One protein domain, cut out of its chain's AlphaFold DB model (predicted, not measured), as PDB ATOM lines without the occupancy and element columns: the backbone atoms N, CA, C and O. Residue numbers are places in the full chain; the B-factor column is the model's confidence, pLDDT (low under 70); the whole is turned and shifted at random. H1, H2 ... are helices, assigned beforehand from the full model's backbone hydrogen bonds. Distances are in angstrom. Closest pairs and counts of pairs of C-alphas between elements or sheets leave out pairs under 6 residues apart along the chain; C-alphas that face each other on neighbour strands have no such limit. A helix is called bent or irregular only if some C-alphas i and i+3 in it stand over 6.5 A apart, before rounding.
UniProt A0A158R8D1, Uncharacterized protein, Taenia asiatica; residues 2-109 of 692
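AT A GLANCE: This is residues 2 to 109 of the 692 residues of an uncharacterized protein of Taenia asiatica (UniProt A0A158R8D1). One long helix, H1, makes the length of the rod; a helical hairpin of H2 and H3 folds back along the half of it that holds its last residues, and H4 crosses it near its first residues. A long unnamed stretch, residues 77 to 94, leads back from the hairpin to H4. The printed part has 108 residues, with four named helices, H1 to H4 in order, and no named strand; the class is all helix. The whole is loose, with a radius of gyration of the C-alphas of 16.8 A and spans of 54 by 25 by 23 A.

HOW THE PARTS SIT: H1, residues 2 to 34, touches H4, residues 95 to 109, with residues 4 to 12 alone; they stand about perpendicular at 87 degrees, and their closest C-alphas, of Ala 8 and Lys 98, are 5.2 A apart. H2, residues 37 to 59, is close to H1 but not clearly touching, 7.4 A between the closest C-alphas, of Val 32 and Gln 40. H2 and H3, residues 64 to 76, touch as a hairpin, opposite ways at a shallow tilt of 10 degrees, with the C-alphas of Gly 54 and Ser 66 closest at 4.5 A. H1 and H3 only just touch, with 3 pairs of C-alphas within 8 A, the closest those of Val 24 and Phe 70 at 7.2 A. H1, H2 and H3 form an up and down bundle, each helix running against the one before. H4 is apart from H2 and H3. Every O i to N i+4 pair is within hydrogen-bond range in H1, H3 and H4, and 15 of 19 are in H2.

IN THESE COORDINATES: H1 begins at C-alpha 2, (3.163, -5.330, -40.551), and is 48.1 A long. H2, 31.5 A, is irregular, with C-alphas 42 and 45 7.1 A apart, and has a kink of 45 degrees near residue 44. H3 is 18.0 A long; H4, 21.0 A, ends at C-alpha 109, (-8.947, -1.415, -26.054).

THE WHOLE: The C-alphas farthest apart, of Ala 2 and Phe 38, are 54.7 A apart. The printed part has no cut; the link from H3 to H4 is long, the other two tight. The pLDDT is under 70 at residues 38 to 39, 59 to 64 and 79 to 91.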
ATOM      1  N   ALA A   2       2.134  -4.274 -40.607       87.44
ATOM      2  CA  ALA A   2       3.163  -5.330 -40.551       87.44
ATOM      3  C   ALA A   2       3.700  -5.680 -39.140       87.44
ATOM      4  O   ALA A   2       3.643  -6.838 -38.745       87.44
ATOM      5  N   MET A   3       4.126  -4.696 -38.332       88.31
ATOM      6  CA  MET A   3       4.590  -4.954 -36.953       88.31
ATOM      7  C   MET A   3       3.538  -5.648 -36.068       88.31
ATOM      8  O   MET A   3       3.888  -6.507 -35.268       88.31
ATOM      9  N   ALA A   4       2.253  -5.323 -36.240       82.31
ATOM     10  CA  ALA A   4       1.161  -5.954 -35.498       82.31
ATOM     11  C   ALA A   4       0.871  -7.381 -35.995       82.31
ATOM     12  O   ALA A   4       0.525  -8.233 -35.185       82.31
ATOM     13  N   LEU A   5       1.059  -7.670 -37.291       85.50
ATOM     14  CA  LEU A   5       0.974  -9.036 -37.835       85.50
ATOM     15  C   LEU A   5       2.118  -9.920 -37.306       85.50
ATOM     16  O   LEU A   5       1.887 -11.075 -36.953       85.50
ATOM     17  N   ILE A   6       3.328  -9.361 -37.176       83.56
ATOM     18  CA  ILE A   6       4.485 -10.031 -36.557       83.56
ATOM     19  C   ILE A   6       4.236 -10.273 -35.058       83.56
ATOM     20  O   ILE A   6       4.451 -11.377 -34.568       83.56
ATOM     21  N   GLN A   7       3.720  -9.282 -34.327       84.81
ATOM     22  CA  GLN A   7       3.346  -9.460 -32.918       84.81
ATOM     23  C   GLN A   7       2.218 -10.492 -32.746       84.81
ATOM     24  O   GLN A   7       2.304 -11.336 -31.859       84.81
ATOM     25  N   ALA A   8       1.206 -10.493 -33.621       86.25
ATOM     26  CA  ALA A   8       0.142 -11.495 -33.614       86.25
ATOM     27  C   ALA A   8       0.677 -12.912 -33.895       86.25
ATOM     28  O   ALA A   8       0.296 -13.840 -33.186       86.25
ATOM     29  N   GLN A   9       1.608 -13.077 -34.845       86.75
ATOM     30  CA  GLN A   9       2.317 -14.346 -35.069       86.75
ATOM     31  C   GLN A   9       2.983 -14.840 -33.779       86.75
ATOM     32  O   GLN A   9       2.793 -15.996 -33.404       86.75
ATOM     33  N   ILE A  10       3.743 -13.979 -33.094       82.94
ATOM     34  CA  ILE A  10       4.464 -14.338 -31.862       82.94
ATOM     35  C   ILE A  10       3.480 -14.748 -30.757       82.94
ATOM     36  O   ILE A  10       3.657 -15.805 -30.157       82.94
ATOM     37  N   VAL A  11       2.417 -13.966 -30.532       84.56
ATOM     38  CA  VAL A  11       1.404 -14.248 -29.498       84.56
ATOM     39  C   VAL A  11       0.656 -15.557 -29.770       84.56
ATOM     40  O   VAL A  11       0.484 -16.350 -28.848       84.56
ATOM     41  N   ILE A  12       0.251 -15.826 -31.017       84.81
ATOM     42  CA  ILE A  12      -0.444 -17.078 -31.377       84.81
ATOM     43  C   ILE A  12       0.503 -18.277 -31.220       84.81
ATOM     44  O   ILE A  12       0.136 -19.275 -30.605       84.81
ATOM     45  N   THR A  13       1.753 -18.153 -31.680       81.94
ATOM     46  CA  THR A  13       2.769 -19.213 -31.530       81.94
ATOM     47  C   THR A  13       3.001 -19.547 -30.053       81.94
ATOM     48  O   THR A  13       2.893 -20.708 -29.663       81.94
ATOM     49  N   LYS A  14       3.213 -18.529 -29.207       83.00
ATOM     50  CA  LYS A  14       3.418 -18.712 -27.762       83.00
ATOM     51  C   LYS A  14       2.174 -19.251 -27.054       83.00
ATOM     52  O   LYS A  14       2.308 -20.103 -26.182       83.00
ATOM     53  N   SER A  15       0.968 -18.845 -27.461       85.56
ATOM     54  CA  SER A  15      -0.286 -19.433 -26.961       85.56
ATOM     55  C   SER A  15      -0.333 -20.949 -27.188       85.56
ATOM     56  O   SER A  15      -0.668 -21.698 -26.268       85.56
ATOM     57  N   ASN A  16       0.068 -21.405 -28.377       83.62
ATOM     58  CA  ASN A  16       0.075 -22.825 -28.736       83.62
ATOM     59  C   ASN A  16       1.155 -23.608 -27.966       83.62
ATOM     60  O   ASN A  16       0.885 -24.715 -27.501       83.62
ATOM     61  N   GLU A  17       2.336 -23.019 -27.735       83.19
ATOM     62  CA  GLU A  17       3.365 -23.597 -26.851       83.19
ATOM     63  C   GLU A  17       2.842 -23.790 -25.415       83.19
ATOM     64  O   GLU A  17       3.030 -24.849 -24.813       83.19
ATOM     65  N   ILE A  18       2.147 -22.790 -24.859       85.50
ATOM     66  CA  ILE A  18       1.574 -22.847 -23.503       85.50
ATOM     67  C   ILE A  18       0.481 -23.921 -23.413       85.50
ATOM     68  O   ILE A  18       0.359 -24.592 -22.383       85.50
ATOM     69  N   GLU A  19      -0.334 -24.085 -24.455       85.12
ATOM     70  CA  GLU A  19      -1.369 -25.120 -24.490       85.12
ATOM     71  C   GLU A  19      -0.768 -26.527 -24.606       85.12
ATOM     72  O   GLU A  19      -1.122 -27.401 -23.809       85.12
ATOM     73  N   MET A  20       0.222 -26.716 -25.485       85.06
ATOM     74  CA  MET A  20       1.011 -27.948 -25.552       85.06
ATOM     75  C   MET A  20       1.615 -28.290 -24.181       85.06
ATOM     76  O   MET A  20       1.499 -29.427 -23.723       85.06
ATOM     77  N   LEU A  21       2.218 -27.322 -23.484       86.06
ATOM     78  CA  LEU A  21       2.780 -27.554 -22.150       86.06
ATOM     79  C   LEU A  21       1.702 -27.955 -21.129       86.06
ATOM     80  O   LEU A  21       1.918 -28.888 -20.355       86.06
ATOM     81  N   LYS A  22       0.513 -27.338 -21.140       87.06
ATOM     82  CA  LYS A  22      -0.617 -27.779 -20.293       87.06
ATOM     83  C   LYS A  22      -1.027 -29.225 -20.601       87.06
ATOM     84  O   LYS A  22      -1.280 -29.988 -19.669       87.06
ATOM     85  N   ASN A  23      -1.039 -29.604 -21.877       86.06
ATOM     86  CA  ASN A  23      -1.341 -30.955 -22.347       86.06
ATOM     87  C   ASN A  23      -0.296 -31.972 -21.827       86.06
ATOM     88  O   ASN A  23      -0.653 -32.937 -21.147       86.06
ATOM     89  N   VAL A  24       1.001 -31.685 -22.003       86.62
ATOM     90  CA  VAL A  24       2.125 -32.479 -21.457       86.62
ATOM     91  C   VAL A  24       2.041 -32.614 -19.932       86.62
ATOM     92  O   VAL A  24       2.138 -33.721 -19.401       86.62
ATOM     93  N   HIS A  25       1.811 -31.510 -19.211       87.12
ATOM     94  CA  HIS A  25       1.648 -31.518 -17.755       87.12
ATOM     95  C   HIS A  25       0.489 -32.424 -17.320       87.12
ATOM     96  O   HIS A  25       0.623 -33.169 -16.346       87.12
ATOM     97  N   GLN A  26      -0.646 -32.377 -18.024       87.75
ATOM     98  CA  GLN A  26      -1.799 -33.214 -17.708       87.75
ATOM     99  C   GLN A  26      -1.499 -34.703 -17.927       87.75
ATOM    100  O   GLN A  26      -1.825 -35.502 -17.051       87.75
ATOM    101  N   ARG A  27      -0.821 -35.077 -19.023       86.44
ATOM    102  CA  ARG A  27      -0.418 -36.474 -19.280       86.44
ATOM    103  C   ARG A  27       0.549 -36.998 -18.236       86.44
ATOM    104  O   ARG A  27       0.284 -38.039 -17.647       86.44
ATOM    105  N   VAL A  28       1.612 -36.251 -17.928       87.25
ATOM    106  CA  VAL A  28       2.561 -36.630 -16.866       87.25
ATOM    107  C   VAL A  28       1.835 -36.742 -15.518       87.25
ATOM    108  O   VAL A  28       2.052 -37.703 -14.786       87.25
ATOM    109  N   THR A  29       0.902 -35.835 -15.211       87.56
ATOM    110  CA  THR A  29       0.076 -35.908 -13.988       87.56
ATOM    111  C   THR A  29      -0.836 -37.141 -13.960       87.56
ATOM    112  O   THR A  29      -1.008 -37.742 -12.900       87.56
ATOM    113  N   ASN A  30      -1.428 -37.526 -15.093       87.38
ATOM    114  CA  ASN A  30      -2.262 -38.725 -15.211       87.38
ATOM    115  C   ASN A  30      -1.410 -39.997 -15.079       87.38
ATOM    116  O   ASN A  30      -1.738 -40.874 -14.284       87.38
ATOM    117  N   TRP A  31      -0.279 -40.062 -15.783       87.31
ATOM    118  CA  TRP A  31       0.678 -41.166 -15.720       87.31
ATOM    119  C   TRP A  31       1.208 -41.390 -14.297       87.31
ATOM    120  O   TRP A  31       1.192 -42.521 -13.817       87.31
ATOM    121  N   VAL A  32       1.577 -40.323 -13.576       86.06
ATOM    122  CA  VAL A  32       2.018 -40.391 -12.168       86.06
ATOM    123  C   VAL A  32       0.934 -40.931 -11.227       86.06
ATOM    124  O   VAL A  32       1.268 -41.548 -10.219       86.06
ATOM    125  N   LYS A  33      -0.352 -40.709 -11.532       87.25
ATOM    126  CA  LYS A  33      -1.485 -41.200 -10.727       87.25
ATOM    127  C   LYS A  33      -1.893 -42.634 -11.062       87.25
ATOM    128  O   LYS A  33      -2.341 -43.349 -10.172       87.25
ATOM    129  N   ASN A  34      -1.776 -43.021 -12.331       85.81
ATOM    130  CA  ASN A  34      -2.346 -44.262 -12.855       85.81
ATOM    131  C   ASN A  34      -1.311 -45.397 -12.981       85.81
ATOM    132  O   ASN A  34      -1.697 -46.560 -13.070       85.81
ATOM    133  N   SER A  35      -0.011 -45.086 -13.002       80.88
ATOM    134  CA  SER A  35       1.044 -46.089 -13.205       80.88
ATOM    135  C   SER A  35       1.330 -46.921 -11.951       80.88
ATOM    136  O   SER A  35       1.506 -46.356 -10.870       80.88
ATOM    137  N   PRO A  36       1.506 -48.249 -12.077       75.50
ATOM    138  CA  PRO A  36       2.065 -49.072 -11.011       75.50
ATOM    139  C   PRO A  36       3.464 -48.585 -10.605       75.50
ATOM    140  O   PRO A  36       4.333 -48.388 -11.455       75.50
ATOM    141  N   SER A  37       3.711 -48.457  -9.301       73.38
ATOM    142  CA  SER A  37       4.934 -47.860  -8.732       73.38
ATOM    143  C   SER A  37       6.250 -48.551  -9.130       73.38
ATOM    144  O   SER A  37       7.313 -47.934  -9.073       73.38
ATOM    145  N   PHE A  38       6.195 -49.815  -9.562       65.25
ATOM    146  CA  PHE A  38       7.340 -50.537 -10.124       65.25
ATOM    147  C   PHE A  38       7.680 -50.077 -11.551       65.25
ATOM    148  O   PHE A  38       8.827 -49.730 -11.826       65.25
ATOM    149  N   LEU A  39       6.679 -50.020 -12.439       64.44
ATOM    150  CA  LEU A  39       6.839 -49.535 -13.817       64.44
ATOM    151  C   LEU A  39       7.189 -48.046 -13.840       64.44
ATOM    152  O   LEU A  39       8.026 -47.624 -14.634       64.44
ATOM    153  N   GLN A  40       6.607 -47.273 -12.916       70.50
ATOM    154  CA  GLN A  40       6.903 -45.856 -12.743       70.50
ATOM    155  C   GLN A  40       8.416 -45.622 -12.647       70.50
ATOM    156  O   GLN A  40       8.952 -44.911 -13.487       70.50
ATOM    157  N   ARG A  41       9.118 -46.302 -11.727       74.12
ATOM    158  CA  ARG A  41      10.574 -46.145 -11.533       74.12
ATOM    159  C   ARG A  41      11.426 -46.543 -12.739       74.12
ATOM    160  O   ARG A  41      12.475 -45.947 -12.945       74.12
ATOM    161  N   GLN A  42      11.019 -47.547 -13.519       75.56
ATOM    162  CA  GLN A  42      11.775 -47.954 -14.713       75.56
ATOM    163  C   GLN A  42      11.640 -46.940 -15.858       75.56
ATOM    164  O   GLN A  42      12.578 -46.756 -16.632       75.56
ATOM    165  N   CYS A  43      10.496 -46.261 -15.946       82.00
ATOM    166  CA  CYS A  43      10.221 -45.264 -16.979       82.00
ATOM    167  C   CYS A  43      10.538 -43.818 -16.538       82.00
ATOM    168  O   CYS A  43      10.691 -42.942 -17.389       82.00
ATOM    169  N   GLU A  44      10.673 -43.560 -15.232       86.25
ATOM    170  CA  GLU A  44      10.886 -42.243 -14.609       86.25
ATOM    171  C   GLU A  44      12.097 -41.500 -15.190       86.25
ATOM    172  O   GLU A  44      11.946 -40.375 -15.666       86.25
ATOM    173  N   ASP A  45      13.268 -42.141 -15.273       86.94
ATOM    174  CA  ASP A  45      14.468 -41.528 -15.865       86.94
ATOM    175  C   ASP A  45      14.275 -41.162 -17.348       86.94
ATOM    176  O   ASP A  45      14.781 -40.134 -17.814       86.94
ATOM    177  N   ARG A  46      13.508 -41.961 -18.104       87.31
ATOM    178  CA  ARG A  46      13.235 -41.699 -19.525       87.31
ATOM    179  C   ARG A  46      12.214 -40.575 -19.708       87.31
ATOM    180  O   ARG A  46      12.447 -39.704 -20.545       87.31
ATOM    181  N   VAL A  47      11.158 -40.541 -18.892       88.50
ATOM    182  CA  VAL A  47      10.187 -39.432 -18.819       88.50
ATOM    183  C   VAL A  47      10.898 -38.126 -18.457       88.50
ATOM    184  O   VAL A  47      10.744 -37.129 -19.162       88.50
ATOM    185  N   ILE A  48      11.735 -38.132 -17.415       88.00
ATOM    186  CA  ILE A  48      12.510 -36.962 -16.975       88.00
ATOM    187  C   ILE A  48      13.489 -36.506 -18.068       88.00
ATOM    188  O   ILE A  48      13.636 -35.304 -18.287       88.00
ATOM    189  N   SER A  49      14.147 -37.434 -18.768       89.06
ATOM    190  CA  SER A  49      15.081 -37.120 -19.858       89.06
ATOM    191  C   SER A  49      14.382 -36.478 -21.066       89.06
ATOM    192  O   SER A  49      14.817 -35.424 -21.540       89.06
ATOM    193  N   LEU A  50      13.255 -37.042 -21.518       88.06
ATOM    194  CA  LEU A  50      12.460 -36.481 -22.616       88.06
ATOM    195  C   LEU A  50      11.858 -35.117 -22.243       88.06
ATOM    196  O   LEU A  50      11.955 -34.176 -23.030       88.06
ATOM    197  N   LEU A  51      11.325 -34.969 -21.024       89.19
ATOM    198  CA  LEU A  51      10.771 -33.703 -20.534       89.19
ATOM    199  C   LEU A  51      11.843 -32.600 -20.445       89.19
ATOM    200  O   LEU A  51      11.607 -31.485 -20.904       89.19
ATOM    201  N   LYS A  52      13.034 -32.907 -19.904       88.44
ATOM    202  CA  LYS A  52      14.173 -31.968 -19.869       88.44
ATOM    203  C   LYS A  52      14.602 -31.549 -21.275       88.44
ATOM    204  O   LYS A  52      14.823 -30.366 -21.511       88.44
ATOM    205  N   THR A  53      14.682 -32.507 -22.198       87.88
ATOM    206  CA  THR A  53      15.049 -32.256 -23.600       87.88
ATOM    207  C   THR A  53      14.026 -31.339 -24.276       87.88
ATOM    208  O   THR A  53      14.405 -30.319 -24.843       87.88
ATOM    209  N   GLY A  54      12.729 -31.643 -24.163       85.38
ATOM    210  CA  GLY A  54      11.664 -30.827 -24.753       85.38
ATOM    211  C   GLY A  54      11.588 -29.408 -24.181       85.38
ATOM    212  O   GLY A  54      11.352 -28.468 -24.936       85.38
ATOM    213  N   LEU A  55      11.827 -29.236 -22.875       85.50
ATOM    214  CA  LEU A  55      11.834 -27.918 -22.227       85.50
ATOM    215  C   LEU A  55      13.049 -27.074 -22.628       85.50
ATOM    216  O   LEU A  55      12.871 -25.919 -22.999       85.50
ATOM    217  N   HIS A  56      14.255 -27.650 -22.641       84.56
ATOM    218  CA  HIS A  56      15.456 -26.949 -23.114       84.56
ATOM    219  C   HIS A  56      15.285 -26.469 -24.569       84.56
ATOM    220  O   HIS A  56      15.598 -25.325 -24.891       84.56
ATOM    221  N   LEU A  57      14.669 -27.297 -25.422       82.44
ATOM    222  CA  LEU A  57      14.342 -26.959 -26.813       82.44
ATOM    223  C   LEU A  57      13.196 -25.933 -26.979       82.44
ATOM    224  O   LEU A  57      12.918 -25.536 -28.109       82.44
ATOM    225  N   ILE A  58      12.512 -25.508 -25.907       79.56
ATOM    226  CA  ILE A  58      11.594 -24.347 -25.922       79.56
ATOM    227  C   ILE A  58      12.336 -23.048 -25.584       79.56
ATOM    228  O   ILE A  58      11.978 -21.996 -26.120       79.56
ATOM    229  N   GLU A  59      13.333 -23.109 -24.697       67.50
ATOM    230  CA  GLU A  59      14.054 -21.929 -24.206       67.50
ATOM    231  C   GLU A  59      14.886 -21.256 -25.307       67.50
ATOM    232  O   GLU A  59      14.870 -20.030 -25.403       67.50
ATOM    233  N   ASP A  60      15.543 -22.042 -26.169       60.22
ATOM    234  CA  ASP A  60      16.384 -21.515 -27.252       60.22
ATOM    235  C   ASP A  60      15.558 -20.972 -28.438       60.22
ATOM    236  O   ASP A  60      15.664 -19.797 -28.792       60.22
ATOM    237  N   VAL A  61      14.726 -21.815 -29.073       55.44
ATOM    238  CA  VAL A  61      13.813 -21.431 -30.171       55.44
ATOM    239  C   VAL A  61      12.597 -22.370 -30.197       55.44
ATOM    240  O   VAL A  61      12.799 -23.583 -30.291       55.44
ATOM    241  N   PRO A  62      11.345 -21.864 -30.250       57.19
ATOM    242  CA  PRO A  62      10.163 -22.682 -30.529       57.19
ATOM    243  C   PRO A  62      10.315 -23.390 -31.877       57.19
ATOM    244  O   PRO A  62      10.248 -22.770 -32.937       57.19
ATOM    245  N   SER A  63      10.589 -24.690 -31.836       63.25
ATOM    246  CA  SER A  63      11.135 -25.432 -32.969       63.25
ATOM    247  C   SER A  63      10.476 -26.800 -33.093       63.25
ATOM    248  O   SER A  63      10.039 -27.386 -32.106       63.25
ATOM    249  N   GLY A  64      10.455 -27.364 -34.305       69.94
ATOM    250  CA  GLY A  64       9.953 -28.726 -34.530       69.94
ATOM    251  C   GLY A  64      10.634 -29.792 -33.656       69.94
ATOM    252  O   GLY A  64      10.051 -30.843 -33.419       69.94
ATOM    253  N   ALA A  65      11.830 -29.506 -33.128       78.00
ATOM    254  CA  ALA A  65      12.559 -30.378 -32.217       78.00
ATOM    255  C   ALA A  65      11.914 -30.479 -30.820       78.00
ATOM    256  O   ALA A  65      11.843 -31.585 -30.283       78.00
ATOM    257  N   SER A  66      11.397 -29.384 -30.240       80.44
ATOM    258  CA  SER A  66      10.681 -29.472 -28.956       80.44
ATOM    259  C   SER A  66       9.358 -30.217 -29.122       80.44
ATOM    260  O   SER A  66       9.088 -31.148 -28.365       80.44
ATOM    261  N   TYR A  67       8.594 -29.912 -30.178       79.88
ATOM    262  CA  TYR A  67       7.388 -30.663 -30.545       79.88
ATOM    263  C   TYR A  67       7.671 -32.162 -30.738       79.88
ATOM    264  O   TYR A  67       6.930 -32.988 -30.212       79.88
ATOM    265  N   ALA A  68       8.766 -32.530 -31.414       82.19
ATOM    266  CA  ALA A  68       9.171 -33.927 -31.573       82.19
ATOM    267  C   ALA A  68       9.533 -34.599 -30.234       82.19
ATOM    268  O   ALA A  68       9.144 -35.744 -30.007       82.19
ATOM    269  N   ALA A  69      10.217 -33.898 -29.324       85.38
ATOM    270  CA  ALA A  69      10.534 -34.419 -27.991       85.38
ATOM    271  C   ALA A  69       9.274 -34.634 -27.128       85.38
ATOM    272  O   ALA A  69       9.172 -35.646 -26.434       85.38
ATOM    273  N   PHE A  70       8.286 -33.732 -27.199       85.31
ATOM    274  CA  PHE A  70       7.010 -33.908 -26.496       85.31
ATOM    275  C   PHE A  70       6.096 -34.951 -27.150       85.31
ATOM    276  O   PHE A  70       5.395 -35.658 -26.427       85.31
ATOM    277  N   LYS A  71       6.155 -35.123 -28.477       84.75
ATOM    278  CA  LYS A  71       5.473 -36.220 -29.177       84.75
ATOM    279  C   LYS A  71       6.054 -37.581 -28.774       84.75
ATOM    280  O   LYS A  71       5.299 -38.435 -28.325       84.75
ATOM    281  N   GLN A  72       7.384 -37.730 -28.767       86.56
ATOM    282  CA  GLN A  72       8.056 -38.926 -28.231       86.56
ATOM    283  C   GLN A  72       7.729 -39.181 -26.753       86.56
ATOM    284  O   GLN A  72       7.630 -40.332 -26.337       86.56
ATOM    285  N   LEU A  73       7.562 -38.129 -25.943       86.38
ATOM    286  CA  LEU A  73       7.110 -38.276 -24.559       86.38
ATOM    287  C   LEU A  73       5.668 -38.801 -24.490       86.38
ATOM    288  O   LEU A  73       5.409 -39.697 -23.700       86.38
ATOM    289  N   ALA A  74       4.746 -38.290 -25.306       83.06
ATOM    290  CA  ALA A  74       3.361 -38.764 -25.331       83.06
ATOM    291  C   ALA A  74       3.249 -40.224 -25.804       83.06
ATOM    292  O   ALA A  74       2.618 -41.033 -25.127       83.06
ATOM    293  N   GLU A  75       3.947 -40.575 -26.888       84.62
ATOM    294  CA  GLU A  75       4.082 -41.951 -27.390       84.62
ATOM    295  C   GLU A  75       4.645 -42.892 -26.303       84.62
ATOM    296  O   GLU A  75       4.126 -43.984 -26.076       84.62
ATOM    297  N   TYR A  76       5.671 -42.449 -25.564       84.38
ATOM    298  CA  TYR A  76       6.293 -43.227 -24.484       84.38
ATOM    299  C   TYR A  76       5.420 -43.380 -23.224       84.38
ATOM    300  O   TYR A  76       5.638 -44.298 -22.435       84.38
ATOM    301  N   LEU A  77       4.429 -42.506 -23.023       82.56
ATOM    302  CA  LEU A  77       3.477 -42.599 -21.912       82.56
ATOM    303  C   LEU A  77       2.309 -43.565 -22.200       82.56
ATOM    304  O   LEU A  77       1.460 -43.731 -21.324       82.56
ATOM    305  N   SER A  78       2.283 -44.209 -23.379       70.00
ATOM    306  CA  SER A  78       1.223 -45.134 -23.825       70.00
ATOM    307  C   SER A  78      -0.178 -44.516 -23.755       70.00
ATOM    308  O   SER A  78      -1.134 -45.130 -23.289       70.00
ATOM    309  N   ASP A  79      -0.268 -43.260 -24.182       67.56
ATOM    310  CA  ASP A  79      -1.495 -42.476 -24.216       67.56
ATOM    311  C   ASP A  79      -2.059 -42.527 -25.648       67.56
ATOM    312  O   ASP A  79      -1.611 -41.760 -26.500       67.56
ATOM    313  N   ASP A  80      -3.011 -43.441 -25.906       58.50
ATOM    314  CA  ASP A  80      -3.621 -43.787 -27.220       58.50
ATOM    315  C   ASP A  80      -4.385 -42.624 -27.922       58.50
ATOM    316  O   ASP A  80      -5.261 -42.820 -28.762       58.50
ATOM    317  N   ALA A  81      -4.086 -41.374 -27.570       58.88
ATOM    318  CA  ALA A  81      -4.647 -40.158 -28.142       58.88
ATOM    319  C   ALA A  81      -3.893 -39.726 -29.421       58.88
ATOM    320  O   ALA A  81      -3.257 -38.663 -29.434       58.88
ATOM    321  N   ASP A  82      -3.993 -40.538 -30.483       54.16
ATOM    322  CA  ASP A  82      -3.310 -40.401 -31.792       54.16
ATOM    323  C   ASP A  82      -3.192 -38.951 -32.333       54.16
ATOM    324  O   ASP A  82      -2.150 -38.549 -32.850       54.16
ATOM    325  N   ASP A  83      -4.239 -38.129 -32.193       58.97
ATOM    326  CA  ASP A  83      -4.383 -36.843 -32.904       58.97
ATOM    327  C   ASP A  83      -3.529 -35.663 -32.379       58.97
ATOM    328  O   ASP A  83      -3.481 -34.583 -32.976       58.97
ATOM    329  N   THR A  84      -2.923 -35.782 -31.198       64.81
ATOM    330  CA  THR A  84      -2.941 -34.635 -30.261       64.81
ATOM    331  C   THR A  84      -1.687 -33.754 -30.147       64.81
ATOM    332  O   THR A  84      -1.733 -32.758 -29.423       64.81
ATOM    333  N   PHE A  85      -0.597 -34.029 -30.876       68.00
ATOM    334  CA  PHE A  85       0.558 -33.106 -30.985       68.00
ATOM    335  C   PHE A  85       0.729 -32.469 -32.371       68.00
ATOM    336  O   PHE A  85       1.311 -31.389 -32.482       68.00
ATOM    337  N   ASP A  86       0.141 -33.050 -33.419       66.12
ATOM    338  CA  ASP A  86       0.214 -32.503 -34.784       66.12
ATOM    339  C   ASP A  86      -0.726 -31.290 -34.988       66.12
ATOM    340  O   ASP A  86      -0.634 -30.546 -35.971       66.12
ATOM    341  N   ILE A  87      -1.578 -31.022 -33.993       62.94
ATOM    342  CA  ILE A  87      -2.302 -29.759 -33.806       62.94
ATOM    343  C   ILE A  87      -1.326 -28.612 -33.491       62.94
ATOM    344  O   ILE A  87      -1.476 -27.532 -34.060       62.94
ATOM    345  N   TYR A  88      -0.321 -28.856 -32.637       66.31
ATOM    346  CA  TYR A  88       0.608 -27.835 -32.135       66.31
ATOM    347  C   TYR A  88       1.877 -27.659 -32.982       66.31
ATOM    348  O   TYR A  88       2.613 -26.701 -32.755       66.31
ATOM    349  N   GLN A  89       2.133 -28.531 -33.969       67.00
ATOM    350  CA  GLN A  89       3.188 -28.300 -34.966       67.00
ATOM    351  C   GLN A  89       3.111 -26.871 -35.527       67.00
ATOM    352  O   GLN A  89       2.022 -26.328 -35.715       67.00
ATOM    353  N   MET A  90       4.273 -26.288 -35.842       63.47
ATOM    354  CA  MET A  90       4.422 -24.921 -36.359       63.47
ATOM    355  C   MET A  90       3.784 -24.739 -37.753       63.47
ATOM    356  O   MET A  90       4.455 -24.641 -38.779       63.47
ATOM    357  N   LYS A  91       2.454 -24.672 -37.790       67.06
ATOM    358  CA  LYS A  91       1.692 -24.223 -38.952       67.06
ATOM    359  C   LYS A  91       1.942 -22.733 -39.147       67.06
ATOM    360  O   LYS A  91       2.003 -21.960 -38.189       67.06
ATOM    361  N   THR A  92       2.066 -22.322 -40.402       73.06
ATOM    362  CA  THR A  92       2.061 -20.909 -40.776       73.06
ATOM    363  C   THR A  92       0.705 -20.317 -40.404       73.06
ATOM    364  O   THR A  92      -0.276 -20.545 -41.105       73.06
ATOM    365  N   VAL A  93       0.655 -19.598 -39.281       81.69
ATOM    366  CA  VAL A  93      -0.548 -18.898 -38.804       81.69
ATOM    367  C   VAL A  93      -1.036 -17.970 -39.913       81.69
ATOM    368  O   VAL A  93      -0.242 -17.212 -40.479       81.69
ATOM    369  N   ASP A  94      -2.320 -18.031 -40.234       90.00
ATOM    370  CA  ASP A  94      -2.861 -17.320 -41.388       90.00
ATOM    371  C   ASP A  94      -3.001 -15.800 -41.149       90.00
ATOM    372  O   ASP A  94      -3.051 -15.324 -40.007       90.00
ATOM    373  N   GLU A  95      -3.048 -15.017 -42.230       89.75
ATOM    374  CA  GLU A  95      -3.291 -13.569 -42.171       89.75
ATOM    375  C   GLU A  95      -4.664 -13.249 -41.556       89.75
ATOM    376  O   GLU A  95      -4.742 -12.331 -40.733       89.75
ATOM    377  N   ASP A  96      -5.726 -14.019 -41.845       93.00
ATOM    378  CA  ASP A  96      -7.040 -13.781 -41.231       93.00
ATOM    379  C   ASP A  96      -7.060 -14.133 -39.738       93.00
ATOM    380  O   ASP A  96      -7.738 -13.458 -38.958       93.00
ATOM    381  N   GLU A  97      -6.269 -15.114 -39.291       91.50
ATOM    382  CA  GLU A  97      -6.132 -15.436 -37.866       91.50
ATOM    383  C   GLU A  97      -5.390 -14.319 -37.110       91.50
ATOM    384  O   GLU A  97      -5.875 -13.821 -36.085       91.50
ATOM    385  N   LYS A  98      -4.274 -13.830 -37.669       92.25
ATOM    386  CA  LYS A  98      -3.547 -12.654 -37.155       92.25
ATOM    387  C   LYS A  98      -4.453 -11.427 -37.103       92.25
ATOM    388  O   LYS A  98      -4.509 -10.737 -36.083       92.25
ATOM    389  N   MET A  99      -5.203 -11.169 -38.172       91.69
ATOM    390  CA  MET A  99      -6.144 -10.052 -38.243       91.69
ATOM    391  C   MET A  99      -7.338 -10.231 -37.301       91.69
ATOM    392  O   MET A  99      -7.827  -9.236 -36.767       91.69
ATOM    393  N   SER A 100      -7.786 -11.459 -37.036       93.94
ATOM    394  CA  SER A 100      -8.801 -11.773 -36.023       93.94
ATOM    395  C   SER A 100      -8.302 -11.438 -34.616       93.94
ATOM    396  O   SER A 100      -9.004 -10.751 -33.869       93.94
ATOM    397  N   LEU A 101      -7.067 -11.818 -34.266       90.88
ATOM    398  CA  LEU A 101      -6.453 -11.437 -32.989       90.88
ATOM    399  C   LEU A 101      -6.282  -9.913 -32.867       90.88
ATOM    400  O   LEU A 101      -6.664  -9.339 -31.848       90.88
ATOM    401  N   ILE A 102      -5.790  -9.239 -33.912       91.62
ATOM    402  CA  ILE A 102      -5.650  -7.772 -33.930       91.62
ATOM    403  C   ILE A 102      -7.019  -7.089 -33.758       91.62
ATOM    404  O   ILE A 102      -7.145  -6.185 -32.932       91.62
ATOM    405  N   LYS A 103      -8.066  -7.542 -34.464       92.56
ATOM    406  CA  LYS A 103      -9.445  -7.034 -34.307       92.56
ATOM    407  C   LYS A 103      -9.957  -7.229 -32.873       92.56
ATOM    408  O   LYS A 103     -10.501  -6.285 -32.302       92.56
ATOM    409  N   LYS A 104      -9.736  -8.403 -32.263       91.75
ATOM    410  CA  LYS A 104     -10.111  -8.692 -30.862       91.75
ATOM    411  C   LYS A 104      -9.398  -7.761 -29.876       91.75
ATOM    412  O   LYS A 104     -10.065  -7.135 -29.053       91.75
ATOM    413  N   LEU A 105      -8.077  -7.604 -29.994       88.62
ATOM    414  CA  LEU A 105      -7.280  -6.713 -29.140       88.62
ATOM    415  C   LEU A 105      -7.699  -5.243 -29.287       88.62
ATOM    416  O   LEU A 105      -7.876  -4.554 -28.284       88.62
ATOM    417  N   LEU A 106      -7.943  -4.775 -30.515       89.81
ATOM    418  CA  LEU A 106      -8.470  -3.428 -30.748       89.81
ATOM    419  C   LEU A 106      -9.866  -3.258 -30.133       89.81
ATOM    420  O   LEU A 106     -10.112  -2.243 -29.491       89.81
ATOM    421  N   SER A 107     -10.762  -4.244 -30.254       90.12
ATOM    422  CA  SER A 107     -12.086  -4.164 -29.619       90.12
ATOM    423  C   SER A 107     -12.008  -4.119 -28.086       90.12
ATOM    424  O   SER A 107     -12.713  -3.322 -27.473       90.12
ATOM    425  N   LEU A 108     -11.093  -4.869 -27.460       86.50
ATOM    426  CA  LEU A 108     -10.835  -4.785 -26.017       86.50
ATOM    427  C   LEU A 108     -10.375  -3.382 -25.595       86.50
ATOM    428  O   LEU A 108     -10.905  -2.837 -24.628       86.50
ATOM    429  N   VAL A 109      -9.445  -2.773 -26.340       86.50
ATOM    430  CA  VAL A 109      -8.947  -1.415 -26.054       86.50
ATOM    431  C   VAL A 109     -10.027  -0.348 -26.276       86.50
ATOM    432  O   VAL A 109     -10.191   0.530 -25.434       86.50
TER     433      VAL A 109